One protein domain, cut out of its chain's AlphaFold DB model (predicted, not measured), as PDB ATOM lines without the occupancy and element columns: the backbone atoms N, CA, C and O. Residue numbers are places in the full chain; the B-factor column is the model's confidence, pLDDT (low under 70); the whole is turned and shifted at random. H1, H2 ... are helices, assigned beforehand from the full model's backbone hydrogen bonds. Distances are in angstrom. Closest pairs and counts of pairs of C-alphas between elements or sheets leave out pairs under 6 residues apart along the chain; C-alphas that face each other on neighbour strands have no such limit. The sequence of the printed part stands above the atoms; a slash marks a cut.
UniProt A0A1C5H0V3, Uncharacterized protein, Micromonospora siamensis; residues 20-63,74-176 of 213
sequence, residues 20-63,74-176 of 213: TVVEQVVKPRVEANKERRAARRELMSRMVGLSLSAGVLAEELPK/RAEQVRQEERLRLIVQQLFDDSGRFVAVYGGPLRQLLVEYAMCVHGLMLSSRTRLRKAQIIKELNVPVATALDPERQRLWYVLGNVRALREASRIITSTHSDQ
ATOM      1  N   THR A  20     -25.756 -24.214 -58.439       72.94
ATOM      2  CA  THR A  20     -26.060 -25.552 -57.904       72.94
ATOM      3  C   THR A  20     -24.821 -26.444 -57.802       72.94
ATOM      4  O   THR A  20     -24.656 -27.131 -56.796       72.94
ATOM      5  N   VAL A  21     -23.898 -26.396 -58.769       72.44
ATOM      6  CA  VAL A  21     -22.622 -27.136 -58.697       72.44
ATOM      7  C   VAL A  21     -21.737 -26.610 -57.565       72.44
ATOM      8  O   VAL A  21     -21.165 -27.395 -56.808       72.44
ATOM      9  N   VAL A  22     -21.643 -25.287 -57.401       71.75
ATOM     10  CA  VAL A  22     -20.917 -24.682 -56.274       71.75
ATOM     11  C   VAL A  22     -21.556 -25.097 -54.952       71.75
ATOM     12  O   VAL A  22     -20.852 -25.499 -54.030       71.75
ATOM     13  N   GLU A  23     -22.880 -25.069 -54.860       74.12
ATOM     14  CA  GLU A  23     -23.596 -25.425 -53.641       74.12
ATOM     15  C   GLU A  23     -23.424 -26.904 -53.271       74.12
ATOM     16  O   GLU A  23     -23.118 -27.208 -52.118       74.12
ATOM     17  N   GLN A  24     -23.519 -27.815 -54.243       75.44
ATOM     18  CA  GLN A  24     -23.376 -29.251 -54.001       75.44
ATOM     19  C   GLN A  24     -21.931 -29.698 -53.760       75.44
ATOM     20  O   GLN A  24     -21.719 -30.698 -53.082       75.44
ATOM     21  N   VAL A  25     -20.921 -28.984 -54.270       78.12
ATOM     22  CA  VAL A  25     -19.511 -29.400 -54.132       78.12
ATOM     23  C   VAL A  25     -18.781 -28.638 -53.026       78.12
ATOM     24  O   VAL A  25     -17.947 -29.213 -52.321       78.12
ATOM     25  N   VAL A  26     -19.061 -27.346 -52.849       78.81
ATOM     26  CA  VAL A  26     -18.316 -26.494 -51.911       78.81
ATOM     27  C   VAL A  26     -18.851 -26.625 -50.490       78.81
ATOM     28  O   VAL A  26     -18.040 -26.775 -49.574       78.81
ATOM     29  N   LYS A  27     -20.177 -26.644 -50.283       80.88
ATOM     30  CA  LYS A  27     -20.762 -26.794 -48.937       80.88
ATOM     31  C   LYS A  27     -20.278 -28.046 -48.195       80.88
ATOM     32  O   LYS A  27     -19.718 -27.866 -47.110       80.88
ATOM     33  N   PRO A  28     -20.336 -29.270 -48.762       81.25
ATOM     34  CA  PRO A  28     -19.886 -30.455 -48.029       81.25
ATOM     35  C   PRO A  28     -18.386 -30.411 -47.725       81.25
ATOM     36  O   PRO A  28     -17.941 -30.906 -46.694       81.25
ATOM     37  N   ARG A  29     -17.577 -29.771 -48.581       80.94
ATOM     38  CA  ARG A  29     -16.139 -29.603 -48.326       80.94
ATOM     39  C   ARG A  29     -15.867 -28.633 -47.182       80.94
ATOM     40  O   ARG A  29     -14.964 -28.880 -46.383       80.94
ATOM     41  N   VAL A  30     -16.605 -27.527 -47.105       86.19
ATOM     42  CA  VAL A  30     -16.454 -26.542 -46.026       86.19
ATOM     43  C   VAL A  30     -16.910 -27.134 -44.693       86.19
ATOM     44  O   VAL A  30     -16.196 -26.990 -43.699       86.19
ATOM     45  N   GLU A  31     -18.029 -27.856 -44.681       89.12
ATOM     46  CA  GLU A  31     -18.542 -28.551 -43.496       89.12
ATOM     47  C   GLU A  31     -17.582 -29.648 -43.028       89.12
ATOM     48  O   GLU A  31     -17.129 -29.605 -41.884       89.12
ATOM     49  N   ALA A  32     -17.125 -30.520 -43.933       88.06
ATOM     50  CA  ALA A  32     -16.127 -31.539 -43.610       88.06
ATOM     51  C   ALA A  32     -14.823 -30.923 -43.073       88.06
ATOM     52  O   ALA A  32     -14.210 -31.435 -42.137       88.06
ATOM     53  N   ASN A  33     -14.376 -29.792 -43.627       87.25
ATOM     54  CA  ASN A  33     -13.194 -29.095 -43.120       87.25
ATOM     55  C   ASN A  33     -13.419 -28.480 -41.731       87.25
ATOM     56  O   ASN A  33     -12.490 -28.455 -40.918       87.25
ATOM     57  N   LYS A  34     -14.628 -27.996 -41.439       91.50
ATOM     58  CA  LYS A  34     -14.999 -27.487 -40.114       91.50
ATOM     59  C   LYS A  34     -15.005 -28.614 -39.083       91.50
ATOM     60  O   LYS A  34     -14.389 -28.453 -38.031       91.50
ATOM     61  N   GLU A  35     -15.608 -29.753 -39.408       92.12
ATOM     62  CA  GLU A  35     -15.622 -30.949 -38.557       92.12
ATOM     63  C   GLU A  35     -14.212 -31.470 -38.289       92.12
ATOM     64  O   GLU A  35     -13.840 -31.697 -37.139       92.12
ATOM     65  N   ARG A  36     -13.367 -31.549 -39.326       90.56
ATOM     66  CA  ARG A  36     -11.949 -31.914 -39.179       90.56
ATOM     67  C   ARG A  36     -11.215 -30.980 -38.220       90.56
ATOM     68  O   ARG A  36     -10.464 -31.437 -37.364       90.56
ATOM     69  N   ARG A  37     -11.419 -29.663 -38.335       90.56
ATOM     70  CA  ARG A  37     -10.808 -28.690 -37.415       90.56
ATOM     71  C   ARG A  37     -11.332 -28.854 -35.990       90.56
ATOM     72  O   ARG A  37     -10.533 -28.774 -35.061       90.56
ATOM     73  N   ALA A  38     -12.631 -29.090 -35.818       93.00
ATOM     74  CA  ALA A  38     -13.231 -29.323 -34.508       93.00
ATOM     75  C   ALA A  38     -12.643 -30.577 -33.844       93.00
ATOM     76  O   ALA A  38     -12.131 -30.486 -32.734       93.00
ATOM     77  N   ALA A  39     -12.592 -31.697 -34.567       94.31
ATOM     78  CA  ALA A  39     -12.011 -32.948 -34.090       94.31
ATOM     79  C   ALA A  39     -10.521 -32.812 -33.727       94.31
ATOM     80  O   ALA A  39     -10.096 -33.321 -32.695       94.31
ATOM     81  N   ARG A  40      -9.725 -32.072 -34.517       92.56
ATOM     82  CA  ARG A  40      -8.319 -31.785 -34.170       92.56
ATOM     83  C   ARG A  40      -8.193 -30.981 -32.879       92.56
ATOM     84  O   ARG A  40      -7.380 -31.324 -32.032       92.56
ATOM     85  N   ARG A  41      -8.983 -29.916 -32.717       93.12
ATOM     86  CA  ARG A  41      -8.958 -29.101 -31.490       93.12
ATOM     87  C   ARG A  41      -9.375 -29.911 -30.274       93.12
ATOM     88  O   ARG A  41      -8.773 -29.768 -29.218       93.12
ATOM     89  N   GLU A  42     -10.384 -30.755 -30.433       95.69
ATOM     90  CA  GLU A  42     -10.854 -31.630 -29.368       95.69
ATOM     91  C   GLU A  42      -9.782 -32.651 -28.967       95.69
ATOM     92  O   GLU A  42      -9.490 -32.782 -27.780       95.69
ATOM     93  N   LEU A  43      -9.123 -33.294 -29.938       95.50
ATOM     94  CA  LEU A  43      -7.979 -34.168 -29.675       95.50
ATOM     95  C   LEU A  43      -6.880 -33.428 -28.901       95.50
ATOM     96  O   LEU A  43      -6.447 -33.896 -27.851       95.50
ATOM     97  N   MET A  44      -6.471 -32.247 -29.373       94.12
ATOM     98  CA  MET A  44      -5.435 -31.453 -28.707       94.12
ATOM     99  C   MET A  44      -5.852 -31.027 -27.296       94.12
ATOM    100  O   MET A  44      -5.040 -31.080 -26.378       94.12
ATOM    101  N   SER A  45      -7.119 -30.663 -27.091       94.31
ATOM    102  CA  SER A  45      -7.662 -30.346 -25.767       94.31
ATOM    103  C   SER A  45      -7.558 -31.539 -24.813       94.31
ATOM    104  O   SER A  45      -7.122 -31.368 -23.673       94.31
ATOM    105  N   ARG A  46      -7.879 -32.750 -25.281       95.94
ATOM    106  CA  ARG A  46      -7.737 -33.982 -24.488       95.94
ATOM    107  C   ARG A  46      -6.282 -34.296 -24.185       95.94
ATOM    108  O   ARG A  46      -5.965 -34.621 -23.047       95.94
ATOM    109  N   MET A  47      -5.389 -34.136 -25.160       95.31
ATOM    110  CA  MET A  47      -3.951 -34.295 -24.943       95.31
ATOM    111  C   MET A  47      -3.439 -33.293 -23.904       95.31
ATOM    112  O   MET A  47      -2.738 -33.687 -22.980       95.31
ATOM    113  N   VAL A  48      -3.839 -32.022 -23.956       93.44
ATOM    114  CA  VAL A  48      -3.488 -31.048 -22.906       93.44
ATOM    115  C   VAL A  48      -4.021 -31.495 -21.542       93.44
ATOM    116  O   VAL A  48      -3.270 -31.483 -20.568       93.44
ATOM    117  N   GLY A  49      -5.271 -31.961 -21.474       94.31
ATOM    118  CA  GLY A  49      -5.857 -32.524 -20.256       94.31
ATOM    119  C   GLY A  49      -5.054 -33.701 -19.691       94.31
ATOM    120  O   GLY A  49      -4.738 -33.704 -18.502       94.31
ATOM    121  N   LEU A  50      -4.643 -34.645 -20.547       95.62
ATOM    122  CA  LEU A  50      -3.770 -35.762 -20.169       95.62
ATOM    123  C   LEU A  50      -2.434 -35.268 -19.616       95.62
ATOM    124  O   LEU A  50      -2.028 -35.715 -18.549       95.62
ATOM    125  N   SER A  51      -1.767 -34.333 -20.300       94.00
ATOM    126  CA  SER A  51      -0.484 -33.772 -19.852       94.00
ATOM    127  C   SER A  51      -0.591 -33.098 -18.489       94.00
ATOM    128  O   SER A  51       0.303 -33.266 -17.663       94.00
ATOM    129  N   LEU A  52      -1.660 -32.337 -18.247       93.69
ATOM    130  CA  LEU A  52      -1.862 -31.636 -16.980       93.69
ATOM    131  C   LEU A  52      -2.135 -32.620 -15.838       93.69
ATOM    132  O   LEU A  52      -1.448 -32.568 -14.820       93.69
ATOM    133  N   SER A  53      -3.074 -33.555 -16.016       95.38
ATOM    134  CA  SER A  53      -3.381 -34.558 -14.987       95.38
ATOM    135  C   SER A  53      -2.193 -35.484 -14.719       95.38
ATOM    136  O   SER A  53      -1.877 -35.756 -13.562       95.38
ATOM    137  N   ALA A  54      -1.475 -35.909 -15.761       95.75
ATOM    138  CA  ALA A  54      -0.245 -36.683 -15.620       95.75
ATOM    139  C   ALA A  54       0.874 -35.873 -14.947       95.75
ATOM    140  O   ALA A  54       1.623 -36.415 -14.142       95.75
ATOM    141  N   GLY A  55       0.972 -34.573 -15.235       93.12
ATOM    142  CA  GLY A  55       1.934 -33.666 -14.613       93.12
ATOM    143  C   GLY A  55       1.779 -33.601 -13.097       93.12
ATOM    144  O   GLY A  55       2.759 -33.821 -12.395       93.12
ATOM    145  N   VAL A  56       0.551 -33.388 -12.614       92.12
ATOM    146  CA  VAL A  56       0.238 -33.330 -11.173       92.12
ATOM    147  C   VAL A  56       0.487 -34.676 -10.482       92.12
ATOM    148  O   VAL A  56       0.947 -34.725  -9.344       92.12
ATOM    149  N   LEU A  57       0.198 -35.786 -11.162       94.00
ATOM    150  CA  LEU A  57       0.437 -37.132 -10.630       94.00
ATOM    151  C   LEU A  57       1.916 -37.516 -10.590       94.00
ATOM    152  O   LEU A  57       2.308 -38.295  -9.727       94.00
ATOM    153  N   ALA A  58       2.709 -37.010 -11.534       92.44
ATOM    154  CA  ALA A  58       4.139 -37.275 -11.637       92.44
ATOM    155  C   ALA A  58       4.978 -36.454 -10.641       92.44
ATOM    156  O   ALA A  58       6.185 -36.663 -10.550       92.44
ATOM    157  N   GLU A  59       4.372 -35.500  -9.936       90.69
ATOM    158  CA  GLU A  59       5.085 -34.604  -9.034       90.69
ATOM    159  C   GLU A  59       5.348 -35.271  -7.677       90.69
ATOM    160  O   GLU A  59       4.433 -35.727  -6.981       90.69
ATOM    161  N   GLU A  60       6.626 -35.346  -7.302       90.50
ATOM    162  CA  GLU A  60       7.039 -35.857  -5.999       90.50
ATOM    163  C   GLU A  60       6.724 -34.832  -4.909       90.50
ATOM    164  O   GLU A  60       7.092 -33.662  -4.997       90.50
ATOM    165  N   LEU A  61       6.043 -35.276  -3.850       88.69
ATOM    166  CA  LEU A  61       5.679 -34.394  -2.745       88.69
ATOM    167  C   LEU A  61       6.912 -34.064  -1.891       88.69
ATOM    168  O   LEU A  61       7.568 -34.993  -1.404       88.69
ATOM    169  N   PRO A  62       7.194 -32.773  -1.630       89.38
ATOM    170  CA  PRO A  62       8.247 -32.364  -0.711       89.38
ATOM    171  C   PRO A  62       8.100 -33.031   0.664       89.38
ATOM    172  O   PRO A  62       7.002 -33.124   1.228       89.38
ATOM    173  N   LYS A  63       9.214 -33.522   1.218       93.31
ATOM    174  CA  LYS A  63       9.223 -34.280   2.485       93.31
ATOM    175  C   LYS A  63       8.883 -33.408   3.699       93.31
ATOM    176  O   LYS A  63       8.359 -33.923   4.687       93.31
ATOM    177  N   ARG A  74      -2.684 -35.487  -1.650       93.81
ATOM    178  CA  ARG A  74      -3.043 -36.889  -1.928       93.81
ATOM    179  C   ARG A  74      -4.488 -37.037  -2.395       93.81
ATOM    180  O   ARG A  74      -4.745 -37.777  -3.340       93.81
ATOM    181  N   ALA A  75      -5.426 -36.329  -1.766       95.50
ATOM    182  CA  ALA A  75      -6.818 -36.326  -2.208       95.50
ATOM    183  C   ALA A  75      -6.960 -35.761  -3.632       95.50
ATOM    184  O   ALA A  75      -7.713 -36.305  -4.441       95.50
ATOM    185  N   GLU A  76      -6.205 -34.712  -3.964       94.38
ATOM    186  CA  GLU A  76      -6.188 -34.153  -5.315       94.38
ATOM    187  C   GLU A  76      -5.531 -35.101  -6.327       94.38
ATOM    188  O   GLU A  76      -6.081 -35.304  -7.406       94.38
ATOM    189  N   GLN A  77      -4.434 -35.776  -5.972       94.50
ATOM    190  CA  GLN A  77      -3.815 -36.809  -6.810       94.50
ATOM    191  C   GLN A  77      -4.814 -37.925  -7.151       94.50
ATOM    192  O   GLN A  77      -4.921 -38.308  -8.311       94.50
ATOM    193  N   VAL A  78      -5.623 -38.392  -6.194       96.19
ATOM    194  CA  VAL A  78      -6.679 -39.389  -6.468       96.19
ATOM    195  C   VAL A  78      -7.709 -38.867  -7.478       96.19
ATOM    196  O   VAL A  78      -8.111 -39.595  -8.385       96.19
ATOM    197  N   ARG A  79      -8.113 -37.594  -7.382       96.88
ATOM    198  CA  ARG A  79      -9.034 -36.980  -8.358       96.88
ATOM    199  C   ARG A  79      -8.408 -36.859  -9.744       96.88
ATOM    200  O   ARG A  79      -9.092 -37.078 -10.743       96.88
ATOM    201  N   GLN A  80      -7.123 -36.511  -9.812       96.06
ATOM    202  CA  GLN A  80      -6.405 -36.404 -11.079       96.06
ATOM    203  C   GLN A  80      -6.187 -37.767 -11.732       96.06
ATOM    204  O   GLN A  80      -6.241 -37.851 -12.953       96.06
ATOM    205  N   GLU A  81      -6.002 -38.831 -10.954       96.38
ATOM    206  CA  GLU A  81      -5.940 -40.199 -11.475       96.38
ATOM    207  C   GLU A  81      -7.255 -40.614 -12.133       96.38
ATOM    208  O   GLU A  81      -7.244 -41.122 -13.256       96.38
ATOM    209  N   GLU A  82      -8.386 -40.345 -11.482       97.12
ATOM    210  CA  GLU A  82      -9.697 -40.643 -12.060       97.12
ATOM    211  C   GLU A  82      -9.939 -39.821 -13.331       97.12
ATOM    212  O   GLU A  82     -10.336 -40.355 -14.367       97.12
ATOM    213  N   ARG A  83      -9.607 -38.524 -13.302       96.81
ATOM    214  CA  ARG A  83      -9.685 -37.664 -14.490       96.81
ATOM    215  C   ARG A  83      -8.800 -38.181 -15.623       96.81
ATOM    216  O   ARG A  83      -9.253 -38.229 -16.764       96.81
ATOM    217  N   LEU A  84      -7.567 -38.583 -15.319       96.50
ATOM    218  CA  LEU A  84      -6.643 -39.158 -16.292       96.50
ATOM    219  C   LEU A  84      -7.260 -40.409 -16.926       96.50
ATOM    220  O   LEU A  84      -7.311 -40.506 -18.148       96.50
ATOM    221  N   ARG A  85      -7.798 -41.325 -16.112       97.69
ATOM    222  CA  ARG A  85      -8.468 -42.544 -16.583       97.69
ATOM    223  C   ARG A  85      -9.637 -42.237 -17.516       97.69
ATOM    224  O   ARG A  85      -9.710 -42.828 -18.592       97.69
ATOM    225  N   LEU A  86     -10.507 -41.302 -17.136       98.00
ATOM    226  CA  LEU A  86     -11.653 -40.893 -17.950       98.00
ATOM    227  C   LEU A  86     -11.217 -40.308 -19.295       98.00
ATOM    228  O   LEU A  86     -11.762 -40.690 -20.327       98.00
ATOM    229  N   ILE A  87     -10.209 -39.429 -19.310       97.75
ATOM    230  CA  ILE A  87      -9.717 -38.839 -20.562       97.75
ATOM    231  C   ILE A  87      -9.080 -39.910 -21.455       97.75
ATOM    232  O   ILE A  87      -9.311 -39.896 -22.662       97.75
ATOM    233  N   VAL A  88      -8.311 -40.851 -20.891       97.81
ATOM    234  CA  VAL A  88      -7.730 -41.966 -21.659       97.81
ATOM    235  C   VAL A  88      -8.822 -42.835 -22.278       97.81
ATOM    236  O   VAL A  88      -8.724 -43.188 -23.451       97.81
ATOM    237  N   GLN A  89      -9.864 -43.163 -21.514       97.81
ATOM    238  CA  GLN A  89     -10.985 -43.949 -22.018       97.81
ATOM    239  C   GLN A  89     -11.721 -43.213 -23.141       97.81
ATOM    240  O   GLN A  89     -11.866 -43.755 -24.229       97.81
ATOM    241  N   GLN A  90     -12.072 -41.943 -22.932       97.44
ATOM    242  CA  GLN A  90     -12.704 -41.122 -23.964       97.44
ATOM    243  C   GLN A  90     -11.828 -41.006 -25.215       97.44
ATOM    244  O   GLN A  90     -12.328 -41.079 -26.332       97.44
ATOM    245  N   LEU A  91     -10.515 -40.804 -25.060       96.88
ATOM    246  CA  LEU A  91      -9.571 -40.752 -26.178       96.88
ATOM    247  C   LEU A  91      -9.576 -42.056 -26.986       96.88
ATOM    248  O   LEU A  91      -9.514 -42.006 -28.212       96.88
ATOM    249  N   PHE A  92      -9.642 -43.199 -26.303       97.69
ATOM    250  CA  PHE A  92      -9.709 -44.511 -26.932       97.69
ATOM    251  C   PHE A  92     -11.038 -44.722 -27.670       97.69
ATOM    252  O   PHE A  92     -11.026 -45.071 -28.851       97.69
ATOM    253  N   ASP A  93     -12.162 -44.423 -27.017       97.69
ATOM    254  CA  ASP A  93     -13.511 -44.583 -27.573       97.69
ATOM    255  C   ASP A  93     -13.730 -43.683 -28.806       97.69
ATOM    256  O   ASP A  93     -14.274 -44.112 -29.823       97.69
ATOM    257  N   ASP A  94     -13.226 -42.444 -28.767       97.56
ATOM    258  CA  ASP A  94     -13.287 -41.489 -29.882       97.56
ATOM    259  C   ASP A  94     -12.147 -41.642 -30.905       97.56
ATOM    260  O   ASP A  94     -12.081 -40.884 -31.882       97.56
ATOM    261  N   SER A  95     -11.229 -42.596 -30.717       96.12
ATOM    262  CA  SER A  95     -10.014 -42.701 -31.536       96.12
ATOM    263  C   SER A  95     -10.327 -42.811 -33.028       96.12
ATOM    264  O   SER A  95      -9.701 -42.122 -33.831       96.12
ATOM    265  N   GLY A  96     -11.359 -43.568 -33.416       96.06
ATOM    266  CA  GLY A  96     -11.797 -43.687 -34.810       96.06
ATOM    267  C   GLY A  96     -12.172 -42.343 -35.447       96.06
ATOM    268  O   GLY A  96     -11.782 -42.066 -36.586       96.06
ATOM    269  N   ARG A  97     -12.850 -41.468 -34.691       96.31
ATOM    270  CA  ARG A  97     -13.231 -40.118 -35.136       96.31
ATOM    271  C   ARG A  97     -12.005 -39.237 -35.348       96.31
ATOM    272  O   ARG A  97     -11.928 -38.531 -36.351       96.31
ATOM    273  N   PHE A  98     -11.027 -39.294 -34.446       95.44
ATOM    274  CA  PHE A  98      -9.791 -38.524 -34.589       95.44
ATOM    275  C   PHE A  98      -8.911 -39.054 -35.730       95.44
ATOM    276  O   PHE A  98      -8.426 -38.278 -36.551       95.44
ATOM    277  N   VAL A  99      -8.768 -40.375 -35.838       95.50
ATOM    278  CA  VAL A  99      -7.995 -41.081 -36.873       95.50
ATOM    279  C   VAL A  99      -8.501 -40.753 -38.277       95.50
ATOM    280  O   VAL A  99      -7.685 -40.564 -39.176       95.50
ATOM    281  N   ALA A 100      -9.814 -40.598 -38.474       93.88
ATOM    282  CA  ALA A 100     -10.404 -40.229 -39.766       93.88
ATOM    283  C   ALA A 100      -9.938 -38.857 -40.305       93.88
ATOM    284  O   ALA A 100     -10.050 -38.580 -41.500       93.88
ATOM    285  N   VAL A 101      -9.408 -37.989 -39.439       93.81
ATOM    286  CA  VAL A 101      -8.976 -36.626 -39.785       93.81
ATOM    287  C   VAL A 101      -7.491 -36.550 -40.175       93.81
ATOM    288  O   VAL A 101      -7.045 -35.543 -40.749       93.81
ATOM    289  N   TYR A 102      -6.727 -37.607 -39.893       90.69
ATOM    290  CA  TYR A 102      -5.304 -37.719 -40.202       90.69
ATOM    291  C   TYR A 102      -5.063 -38.757 -41.307       90.69
ATOM    292  O   TYR A 102      -5.712 -39.797 -41.375       90.69
ATOM    293  N   GLY A 103      -4.106 -38.468 -42.191       89.19
ATOM    294  CA  GLY A 103      -3.667 -39.380 -43.250       89.19
ATOM    295  C   GLY A 103      -2.259 -39.916 -42.996       89.19
ATOM    296  O   GLY A 103      -1.477 -39.309 -42.261       89.19
ATOM    297  N   GLY A 104      -1.927 -41.039 -43.636       91.69
ATOM    298  CA  GLY A 104      -0.560 -41.566 -43.682       91.69
ATOM    299  C   GLY A 104       0.038 -41.888 -42.300       91.69
ATOM    300  O   GLY A 104      -0.676 -42.401 -41.438       91.69
ATOM    301  N   PRO A 105       1.327 -41.582 -42.059       90.69
ATOM    302  CA  PRO A 105       2.020 -41.940 -40.815       90.69
ATOM    303  C   PRO A 105       1.408 -41.343 -39.541       90.69
ATOM    304  O   PRO A 105       1.448 -41.969 -38.487       90.69
ATOM    305  N   LEU A 106       0.796 -40.154 -39.620       90.06
ATOM    306  CA  LEU A 106       0.160 -39.516 -38.459       90.06
ATOM    307  C   LEU A 106      -1.068 -40.290 -37.979       90.06
ATOM    308  O   LEU A 106      -1.341 -40.348 -36.782       90.06
ATOM    309  N   ARG A 107      -1.791 -40.908 -38.919       94.25
ATOM    310  CA  ARG A 107      -2.918 -41.787 -38.611       94.25
ATOM    311  C   ARG A 107      -2.451 -42.981 -37.781       94.25
ATOM    312  O   ARG A 107      -3.072 -43.297 -36.773       94.25
ATOM    313  N   GLN A 108      -1.360 -43.617 -38.204       94.12
ATOM    314  CA  GLN A 108      -0.782 -44.762 -37.508       94.12
ATOM    315  C   GLN A 108      -0.248 -44.370 -36.125       94.12
ATOM    316  O   GLN A 108      -0.597 -45.023 -35.147       94.12
ATOM    317  N   LEU A 109       0.490 -43.259 -36.031       92.94
ATOM    318  CA  LEU A 109       0.982 -42.730 -34.756       92.94
ATOM    319  C   LEU A 109      -0.152 -42.527 -33.744       92.94
ATOM    320  O   LEU A 109      -0.008 -42.884 -32.581       92.94
ATOM    321  N   LEU A 110      -1.281 -41.957 -34.177       95.25
ATOM    322  CA  LEU A 110      -2.419 -41.708 -33.295       95.25
ATOM    323  C   LEU A 110      -3.056 -43.010 -32.786       95.25
ATOM    324  O   LEU A 110      -3.420 -43.085 -31.614       95.25
ATOM    325  N   VAL A 111      -3.171 -44.030 -33.644       96.06
ATOM    326  CA  VAL A 111      -3.665 -45.357 -33.244       96.06
ATOM    327  C   VAL A 111      -2.716 -45.993 -32.228       96.06
ATOM    328  O   VAL A 111      -3.159 -46.411 -31.162       96.06
ATOM    329  N   GLU A 112      -1.414 -46.020 -32.522       95.25
ATOM    330  CA  GLU A 112      -0.396 -46.575 -31.622       95.25
ATOM    331  C   GLU A 112      -0.376 -45.841 -30.277       95.25
ATOM    332  O   GLU A 112      -0.333 -46.478 -29.227       95.25
ATOM    333  N   TYR A 113      -0.490 -44.512 -30.295       96.00
ATOM    334  CA  TYR A 113      -0.587 -43.689 -29.094       96.00
ATOM    335  C   TYR A 113      -1.821 -44.038 -28.252       96.00
ATOM    336  O   TYR A 113      -1.683 -44.312 -27.059       96.00
ATOM    337  N   ALA A 114      -3.014 -44.073 -28.857       96.81
ATOM    338  CA  ALA A 114      -4.253 -44.384 -28.143       96.81
ATOM    339  C   ALA A 114      -4.211 -45.793 -27.525       96.81
ATOM    340  O   ALA A 114      -4.535 -45.959 -26.347       96.81
ATOM    341  N   MET A 115      -3.739 -46.788 -28.284       96.06
ATOM    342  CA  MET A 115      -3.552 -48.160 -27.801       96.06
ATOM    343  C   MET A 115      -2.524 -48.227 -26.664       96.06
ATOM    344  O   MET A 115      -2.776 -48.870 -25.647       96.06
ATOM    345  N   CYS A 116      -1.382 -47.544 -26.805       95.56
ATOM    346  CA  CYS A 116      -0.309 -47.543 -25.811       95.56
ATOM    347  C   CYS A 116      -0.763 -46.919 -24.489       95.56
ATOM    348  O   CYS A 116      -0.547 -47.500 -23.429       95.56
ATOM    349  N   VAL A 117      -1.410 -45.751 -24.531       96.75
ATOM    350  CA  VAL A 117      -1.883 -45.067 -23.319       96.75
ATOM    351  C   VAL A 117      -3.006 -45.862 -22.645       96.75
ATOM    352  O   VAL A 117      -3.002 -46.006 -21.422       96.75
ATOM    353  N   HIS A 118      -3.925 -46.447 -23.419       97.56
ATOM    354  CA  HIS A 118      -4.968 -47.316 -22.873       97.56
ATOM    355  C   HIS A 118      -4.382 -48.586 -22.231       97.56
ATOM    356  O   HIS A 118      -4.674 -48.887 -21.074       97.56
ATOM    357  N   GLY A 119      -3.478 -49.284 -22.925       96.06
ATOM    358  CA  GLY A 119      -2.784 -50.460 -22.391       96.06
ATOM    359  C   GLY A 119      -1.951 -50.142 -21.145       96.06
ATOM    360  O   GLY A 119      -1.938 -50.910 -20.182       96.06
ATOM    361  N   LEU A 120      -1.321 -48.966 -21.101       96.19
ATOM    362  CA  LEU A 120      -0.592 -48.494 -19.929       96.19
ATOM    363  C   LEU A 120      -1.515 -48.315 -18.718       96.19
ATOM    364  O   LEU A 120      -1.134 -48.705 -17.611       96.19
ATOM    365  N   MET A 121      -2.734 -47.802 -18.906       96.44
ATOM    366  CA  MET A 121      -3.717 -47.697 -17.822       96.44
ATOM    367  C   MET A 121      -4.119 -49.067 -17.264       96.44
ATOM    368  O   MET A 121      -4.292 -49.183 -16.048       96.44
ATOM    369  N   LEU A 122      -4.175 -50.098 -18.111       95.38
ATOM    370  CA  LEU A 122      -4.480 -51.480 -17.721       95.38
ATOM    371  C   LEU A 122      -3.295 -52.228 -17.083       95.38
ATOM    372  O   LEU A 122      -3.502 -53.234 -16.412       95.38
ATOM    373  N   SER A 123      -2.059 -51.749 -17.260       95.12
ATOM    374  CA  SER A 123      -0.865 -52.406 -16.707       95.12
ATOM    375  C   SER A 123      -0.805 -52.375 -15.169       95.12
ATOM    376  O   SER A 123      -1.392 -51.501 -14.528       95.12
ATOM    377  N   SER A 124      -0.045 -53.285 -14.554       94.19
ATOM    378  CA  SER A 124       0.201 -53.351 -13.098       94.19
ATOM    379  C   SER A 124       1.137 -52.254 -12.563       94.19
ATOM    380  O   SER A 124       1.354 -52.167 -11.356       94.19
ATOM    381  N   ARG A 125       1.683 -51.399 -13.440       92.19
ATOM    382  CA  ARG A 125       2.662 -50.360 -13.086       92.19
ATOM    383  C   ARG A 125       2.132 -49.389 -12.027       92.19
ATOM    384  O   ARG A 125       0.932 -49.117 -11.939       92.19
ATOM    385  N   THR A 126       3.047 -48.796 -11.262       94.56
ATOM    386  CA  THR A 126       2.694 -47.781 -10.260       94.56
ATOM    387  C   THR A 126       2.057 -46.550 -10.911       94.56
ATOM    388  O   THR A 126       2.360 -46.192 -12.053       94.56
ATOM    389  N   ARG A 127       1.177 -45.867 -10.168       93.31
ATOM    390  CA  ARG A 127       0.472 -44.654 -10.627       93.31
ATOM    391  C   ARG A 127       1.439 -43.572 -11.107       93.31
ATOM    392  O   ARG A 127       1.252 -43.018 -12.187       93.31
ATOM    393  N   LEU A 128       2.508 -43.350 -10.338       93.44
ATOM    394  CA  LEU A 128       3.580 -42.409 -10.660       93.44
ATOM    395  C   LEU A 128       4.240 -42.758 -12.001       93.44
ATOM    396  O   LEU A 128       4.348 -41.906 -12.880       93.44
ATOM    397  N   ARG A 129       4.611 -44.033 -12.198       94.38
ATOM    398  CA  ARG A 129       5.273 -44.481 -13.429       94.38
ATOM    399  C   ARG A 129       4.361 -44.355 -14.648       94.38
ATOM    400  O   ARG A 129       4.820 -43.901 -15.692       94.38
ATOM    401  N   LYS A 130       3.074 -44.702 -14.517       95.50
ATOM    402  CA  LYS A 130       2.077 -44.502 -15.583       95.50
ATOM    403  C   LYS A 130       1.973 -43.027 -15.970       95.50
ATOM    404  O   LYS A 130       2.075 -42.701 -17.148       95.50
ATOM    405  N   ALA A 131       1.815 -42.141 -14.988       95.50
ATOM    406  CA  ALA A 131       1.716 -40.703 -15.222       95.50
ATOM    407  C   ALA A 131       2.971 -40.147 -15.913       95.50
ATOM    408  O   ALA A 131       2.866 -39.394 -16.879       95.50
ATOM    409  N   GLN A 132       4.156 -40.573 -15.480       94.62
ATOM    410  CA  GLN A 132       5.413 -40.135 -16.074       94.62
ATOM    411  C   GLN A 132       5.555 -40.572 -17.538       94.62
ATOM    412  O   GLN A 132       5.843 -39.732 -18.388       94.62
ATOM    413  N   ILE A 133       5.255 -41.837 -17.859       94.50
ATOM    414  CA  ILE A 133       5.279 -42.329 -19.247       94.50
ATOM    415  C   ILE A 133       4.262 -41.571 -20.110       94.50
ATOM    416  O   ILE A 133       4.588 -41.159 -21.221       94.50
ATOM    417  N   ILE A 134       3.042 -41.334 -19.605       95.69
ATOM    418  CA  ILE A 134       2.029 -40.558 -20.338       95.69
ATOM    419  C   ILE A 134       2.546 -39.149 -20.619       95.69
ATOM    420  O   ILE A 134       2.462 -38.694 -21.755       95.69
ATOM    421  N   LYS A 135       3.116 -38.471 -19.619       93.50
ATOM    422  CA  LYS A 135       3.677 -37.122 -19.764       93.50
ATOM    423  C   LYS A 135       4.796 -37.080 -20.811       93.50
ATOM    424  O   LYS A 135       4.774 -36.209 -21.679       93.50
ATOM    425  N   GLU A 136       5.736 -38.020 -20.750       92.19
ATOM    426  CA  GLU A 136       6.866 -38.125 -21.684       92.19
ATOM    427  C   GLU A 136       6.408 -38.431 -23.115       92.19
ATOM    428  O   GLU A 136       6.927 -37.845 -24.063       92.19
ATOM    429  N   LEU A 137       5.395 -39.287 -23.281       93.00
ATOM    430  CA  LEU A 137       4.851 -39.657 -24.588       93.00
ATOM    431  C   LEU A 137       4.001 -38.542 -25.212       93.00
ATOM    432  O   LEU A 137       3.998 -38.351 -26.428       93.00
ATOM    433  N   ASN A 138       3.266 -37.793 -24.396       93.19
ATOM    434  CA  ASN A 138       2.278 -36.845 -24.893       93.19
ATOM    435  C   ASN A 138       2.910 -35.621 -25.572       93.19
ATOM    436  O   ASN A 138       2.372 -35.121 -26.554       93.19
ATOM    437  N   VAL A 139       4.073 -35.157 -25.103       86.75
ATOM    438  CA  VAL A 139       4.789 -34.009 -25.692       86.75
ATOM    439  C   VAL A 139       5.202 -34.245 -27.157       86.75
ATOM    440  O   VAL A 139       4.834 -33.427 -28.012       86.75
ATOM    441  N   PRO A 140       5.941 -35.319 -27.508       88.69
ATOM    442  CA  PRO A 140       6.341 -35.561 -28.890       88.69
ATOM    443  C   PRO A 140       5.144 -35.877 -29.794       88.69
ATOM    444  O   PRO A 140       5.108 -35.398 -30.928       88.69
ATOM    445  N   VAL A 141       4.133 -36.602 -29.299       91.56
ATOM    446  CA  VAL A 141       2.925 -36.909 -30.084       91.56
ATOM    447  C   VAL A 141       2.104 -35.643 -30.341       91.56
ATOM    448  O   VAL A 141       1.719 -35.397 -31.482       91.56
ATOM    449  N   ALA A 142       1.904 -34.789 -29.331       89.75
ATOM    450  CA  ALA A 142       1.210 -33.510 -29.499       89.75
ATOM    451  C   ALA A 142       1.934 -32.625 -30.517       89.75
ATOM    452  O   ALA A 142       1.304 -32.020 -31.379       89.75
ATOM    453  N   THR A 143       3.269 -32.602 -30.462       86.81
ATOM    454  CA  THR A 143       4.097 -31.839 -31.405       86.81
ATOM    455  C   THR A 143       3.958 -32.362 -32.837       86.81
ATOM    456  O   THR A 143       3.842 -31.566 -33.765       86.81
ATOM    457  N   ALA A 144       3.927 -33.683 -33.030       86.81
ATOM    458  CA  ALA A 144       3.767 -34.290 -34.352       86.81
ATOM    459  C   ALA A 144       2.361 -34.069 -34.950       86.81
ATOM    460  O   ALA A 144       2.216 -33.909 -36.167       86.81
ATOM    461  N   LEU A 145       1.326 -34.063 -34.104       86.62
ATOM    462  CA  LEU A 145      -0.076 -33.924 -34.509       86.62
ATOM    463  C   LEU A 145      -0.544 -32.471 -34.664       86.62
ATOM    464  O   LEU A 145      -1.595 -32.258 -35.279       86.62
ATOM    465  N   ASP A 146       0.212 -31.499 -34.144       82.94
ATOM    466  CA  ASP A 146      -0.098 -30.071 -34.233       82.94
ATOM    467  C   ASP A 146      -0.017 -29.576 -35.696       82.94
ATOM    468  O   ASP A 146       1.070 -29.518 -36.283       82.94
ATOM    469  N   PRO A 147      -1.155 -29.204 -36.311       66.56
ATOM    470  CA  PRO A 147      -1.198 -28.770 -37.701       66.56
ATOM    471  C   PRO A 147      -0.558 -27.393 -37.928       66.56
ATOM    472  O   PRO A 147      -0.119 -27.121 -39.045       66.56
ATOM    473  N   GLU A 148      -0.481 -26.521 -36.917       67.50
ATOM    474  CA  GLU A 148       0.134 -25.190 -37.070       67.50
ATOM    475  C   GLU A 148       1.661 -25.289 -37.173       67.50
ATOM    476  O   GLU A 148       2.308 -24.497 -37.867       67.50
ATOM    477  N   ARG A 149       2.229 -26.338 -36.570       58.72
ATOM    478  CA  ARG A 149       3.653 -26.678 -36.640       58.72
ATOM    479  C   ARG A 149       4.032 -27.518 -37.858       58.72
ATOM    480  O   ARG A 149       5.206 -27.798 -38.039       58.72
ATOM    481  N   GLN A 150       3.105 -27.872 -38.749       53.53
ATOM    482  CA  GLN A 150       3.412 -28.617 -39.984       53.53
ATOM    483  C   GLN A 150       3.909 -27.738 -41.148       53.53
ATOM    484  O   GLN A 150       3.996 -28.199 -42.286       53.53
ATOM    485  N   ARG A 151       4.274 -26.471 -40.899       59.50
ATOM    486  CA  ARG A 151       5.012 -25.669 -41.889       59.50
ATOM    487  C   ARG A 151       6.312 -26.394 -42.267       59.50
ATOM    488  O   ARG A 151       7.008 -26.895 -41.391       59.50
ATOM    489  N   LEU A 152       6.649 -26.415 -43.561       54.66
ATOM    490  CA  LEU A 152       7.754 -27.186 -44.171       54.66
ATOM    491  C   LEU A 152       9.083 -27.177 -43.385       54.66
ATOM    492  O   LEU A 152       9.750 -28.204 -43.302       54.66
ATOM    493  N   TRP A 153       9.437 -26.062 -42.744       54.03
ATOM    494  CA  TRP A 153      10.660 -25.922 -41.939       54.03
ATOM    495  C   TRP A 153      10.677 -26.741 -40.633       54.03
ATOM    496  O   TRP A 153      11.745 -27.046 -40.114       54.03
ATOM    497  N   TYR A 154       9.518 -27.160 -40.119       55.25
ATOM    498  CA  TYR A 154       9.380 -27.983 -38.910       55.25
ATOM    499  C   TYR A 154       9.276 -29.485 -39.191       55.25
ATOM    500  O   TYR A 154       9.331 -30.283 -38.256       55.25
ATOM    501  N   VAL A 155       9.182 -29.902 -40.459       56.81
ATOM    502  CA  VAL A 155       9.087 -31.323 -40.838       56.81
ATOM    503  C   VAL A 155      10.290 -32.117 -40.308       56.81
ATOM    504  O   VAL A 155      10.119 -33.225 -39.806       56.81
ATOM    505  N   LEU A 156      11.489 -31.522 -40.300       60.09
ATOM    506  CA  LEU A 156      12.688 -32.119 -39.693       60.09
ATOM    507  C   LEU A 156      12.554 -32.313 -38.172       60.09
ATOM    508  O   LEU A 156      12.929 -33.359 -37.644       60.09
ATOM    509  N   GLY A 157      11.974 -31.334 -37.470       59.91
ATOM    510  CA  GLY A 157      11.677 -31.435 -36.038       59.91
ATOM    511  C   GLY A 157      10.629 -32.509 -35.739       59.91
ATOM    512  O   GLY A 157      10.796 -33.289 -34.802       59.91
ATOM    513  N   ASN A 158       9.606 -32.621 -36.590       63.06
ATOM    514  CA  ASN A 158       8.554 -33.627 -36.461       63.06
ATOM    515  C   ASN A 158       9.066 -35.051 -36.686       63.06
ATOM    516  O   ASN A 158       8.625 -35.954 -35.988       63.06
ATOM    517  N   VAL A 159      10.033 -35.271 -37.583       71.75
ATOM    518  CA  VAL A 159      10.667 -36.594 -37.733       71.75
ATOM    519  C   VAL A 159      11.416 -36.991 -36.460       71.75
ATOM    520  O   VAL A 159      11.358 -38.149 -36.047       71.75
ATOM    521  N   ARG A 160      12.099 -36.043 -35.803       76.31
ATOM    522  CA  ARG A 160      12.784 -36.310 -34.529       76.31
ATOM    523  C   ARG A 160      11.786 -36.603 -33.410       76.31
ATOM    524  O   ARG A 160      11.980 -37.575 -32.689       76.31
ATOM    525  N   ALA A 161      10.712 -35.820 -33.309       70.81
ATOM    526  CA  ALA A 161       9.636 -36.063 -32.349       70.81
ATOM    527  C   ALA A 161       8.949 -37.418 -32.589       70.81
ATOM    528  O   ALA A 161       8.711 -38.156 -31.639       70.81
ATOM    529  N   LEU A 162       8.706 -37.787 -33.850       75.38
ATOM    530  CA  LEU A 162       8.137 -39.081 -34.225       75.38
ATOM    531  C   LEU A 162       9.052 -40.234 -33.805       75.38
ATOM    532  O   LEU A 162       8.587 -41.185 -33.189       75.38
ATOM    533  N   ARG A 163      10.359 -40.134 -34.084       81.06
ATOM    534  CA  ARG A 163      11.338 -41.142 -33.649       81.06
ATOM    535  C   ARG A 163      11.387 -41.272 -32.134       81.06
ATOM    536  O   ARG A 163      11.459 -42.392 -31.643       81.06
ATOM    537  N   GLU A 164      11.333 -40.158 -31.414       82.12
ATOM    538  CA  GLU A 164      11.325 -40.172 -29.952       82.12
ATOM    539  C   GLU A 164      10.046 -40.824 -29.408       82.12
ATOM    540  O   GLU A 164      10.125 -41.710 -28.563       82.12
ATOM    541  N   ALA A 165       8.876 -40.483 -29.961       78.75
ATOM    542  CA  ALA A 165       7.611 -41.120 -29.600       78.75
ATOM    543  C   ALA A 165       7.638 -42.631 -29.872       78.75
ATOM    544  O   ALA A 165       7.342 -43.420 -28.977       78.75
ATOM    545  N   SER A 166       8.057 -43.055 -31.069       75.88
ATOM    546  CA  SER A 166       8.191 -44.477 -31.408       75.88
ATOM    547  C   SER A 166       9.190 -45.191 -30.499       75.88
ATOM    548  O   SER A 166       8.945 -46.330 -30.104       75.88
ATOM    549  N   ARG A 167      10.293 -44.533 -30.120       88.19
ATOM    550  CA  ARG A 167      11.272 -45.082 -29.174       88.19
ATOM    551  C   ARG A 167      10.645 -45.324 -27.805       88.19
ATOM    552  O   ARG A 167      10.820 -46.415 -27.277       88.19
ATOM    553  N   ILE A 168       9.896 -44.354 -27.274       78.56
ATOM    554  CA  ILE A 168       9.207 -44.463 -25.977       78.56
ATOM    555  C   ILE A 168       8.123 -45.551 -26.019       78.56
ATOM    556  O   ILE A 168       7.999 -46.343 -25.085       78.56
ATOM    557  N   ILE A 169       7.352 -45.640 -27.109       81.44
ATOM    558  CA  ILE A 169       6.335 -46.693 -27.286       81.44
ATOM    559  C   ILE A 169       6.999 -48.072 -27.305       81.44
ATOM    560  O   ILE A 169       6.545 -48.989 -26.617       81.44
ATOM    561  N   THR A 170       8.090 -48.212 -28.059       81.19
ATOM    562  CA  THR A 170       8.812 -49.483 -28.197       81.19
ATOM    563  C   THR A 170       9.471 -49.885 -26.880       81.19
ATOM    564  O   THR A 170       9.338 -51.036 -26.469       81.19
ATOM    565  N   SER A 171      10.113 -48.944 -26.177       78.56
ATOM    566  CA  SER A 171      10.719 -49.224 -24.873       78.56
ATOM    567  C   SER A 171       9.671 -49.607 -23.832       78.56
ATOM    568  O   SER A 171       9.896 -50.520 -23.051       78.56
ATOM    569  N   THR A 172       8.489 -48.988 -23.855       74.31
ATOM    570  CA  THR A 172       7.395 -49.331 -22.931       74.31
ATOM    571  C   THR A 172       6.864 -50.752 -23.159       74.31
ATOM    572  O   THR A 172       6.448 -51.412 -22.200       74.31
ATOM    573  N   HIS A 173       6.888 -51.238 -24.406       73.31
ATOM    574  CA  HIS A 173       6.527 -52.619 -24.742       73.31
ATOM    575  C   HIS A 173       7.612 -53.623 -24.333       73.31
ATOM    576  O   HIS A 173       7.274 -54.709 -23.865       73.31
ATOM    577  N   SER A 174       8.898 -53.286 -24.482       72.62
ATOM    578  CA  SER A 174       9.994 -54.171 -24.057       72.62
ATOM    579  C   SER A 174      10.109 -54.261 -22.535       72.62
ATOM    580  O   SER A 174      10.215 -55.358 -22.006       72.62
ATOM    581  N   ASP A 175       9.949 -53.139 -21.827       70.81
ATOM    582  CA  ASP A 175       9.970 -53.063 -20.353       70.81
ATOM    583  C   ASP A 175       8.845 -53.897 -19.707       70.81
ATOM    584  O   ASP A 175       8.858 -54.177 -18.518       70.81
ATOM    585  N   GLN A 176       7.831 -54.293 -20.485       60.91
ATOM    586  CA  GLN A 176       6.754 -55.173 -20.030       60.91
ATOM    587  C   GLN A 176       7.114 -56.667 -20.112       60.91
ATOM    588  O   GLN A 176       6.433 -57.479 -19.495       60.91
TER     589      GLN A 176
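This is residues 20 to 63 and 74 to 176 of the 213 residues of an uncharacterized protein of Micromonospora siamensis (UniProt A0A1C5H0V3). H1, H2, H4 and H5 pack together in an up-and-down bundle, each running against the one before it in the chain; H6 packs on H5 as the fifth helix of the bundle, and residues 20 to 31 of long H1 stick out. The 147 printed residues, with six named helices, H1 to H6, and no named strand, are all helix and only just compact, close to loose, with radius of gyration 17.3 A and spans 69 by 33 by 26 A.

H1, residues 20 to 57, touches H2, residues 74 to 93, C-alphas 53 and 80 closest at 5.3 A. H3, residues 95 to 99, touches H1, C-alphas 39 and 98 closest at 6.0 A. H4, residues 104 to 122, touches H2, C-alphas 114 and 92 closest at 5.6 A. H5, residues 127 to 145, touches H1, C-alphas 131 and 54 closest at 4.5 A, and forms a hairpin with H4. H6, residues 152 to 174, forms a hairpin with H5, C-alphas 161 and 140 closest at 4.8 A. In H2 and H3 every O i to N i+4 pair is within hydrogen-bond range; H1 has 31 of 34, H4 14 of 15, H5 13 of 15, H6 17 of 19.

H1, 55.4 A long, begins at C-alpha 20 (-26.060, -25.552, -57.904); H6, 33.7 A, ends at C-alpha 174 (9.994, -54.171, -24.057).

Residues 64 to 73 are cut out, a 13.3 A gap between C-alphas 63 and 74. Confidence is low at residues 147 to 158 and 176.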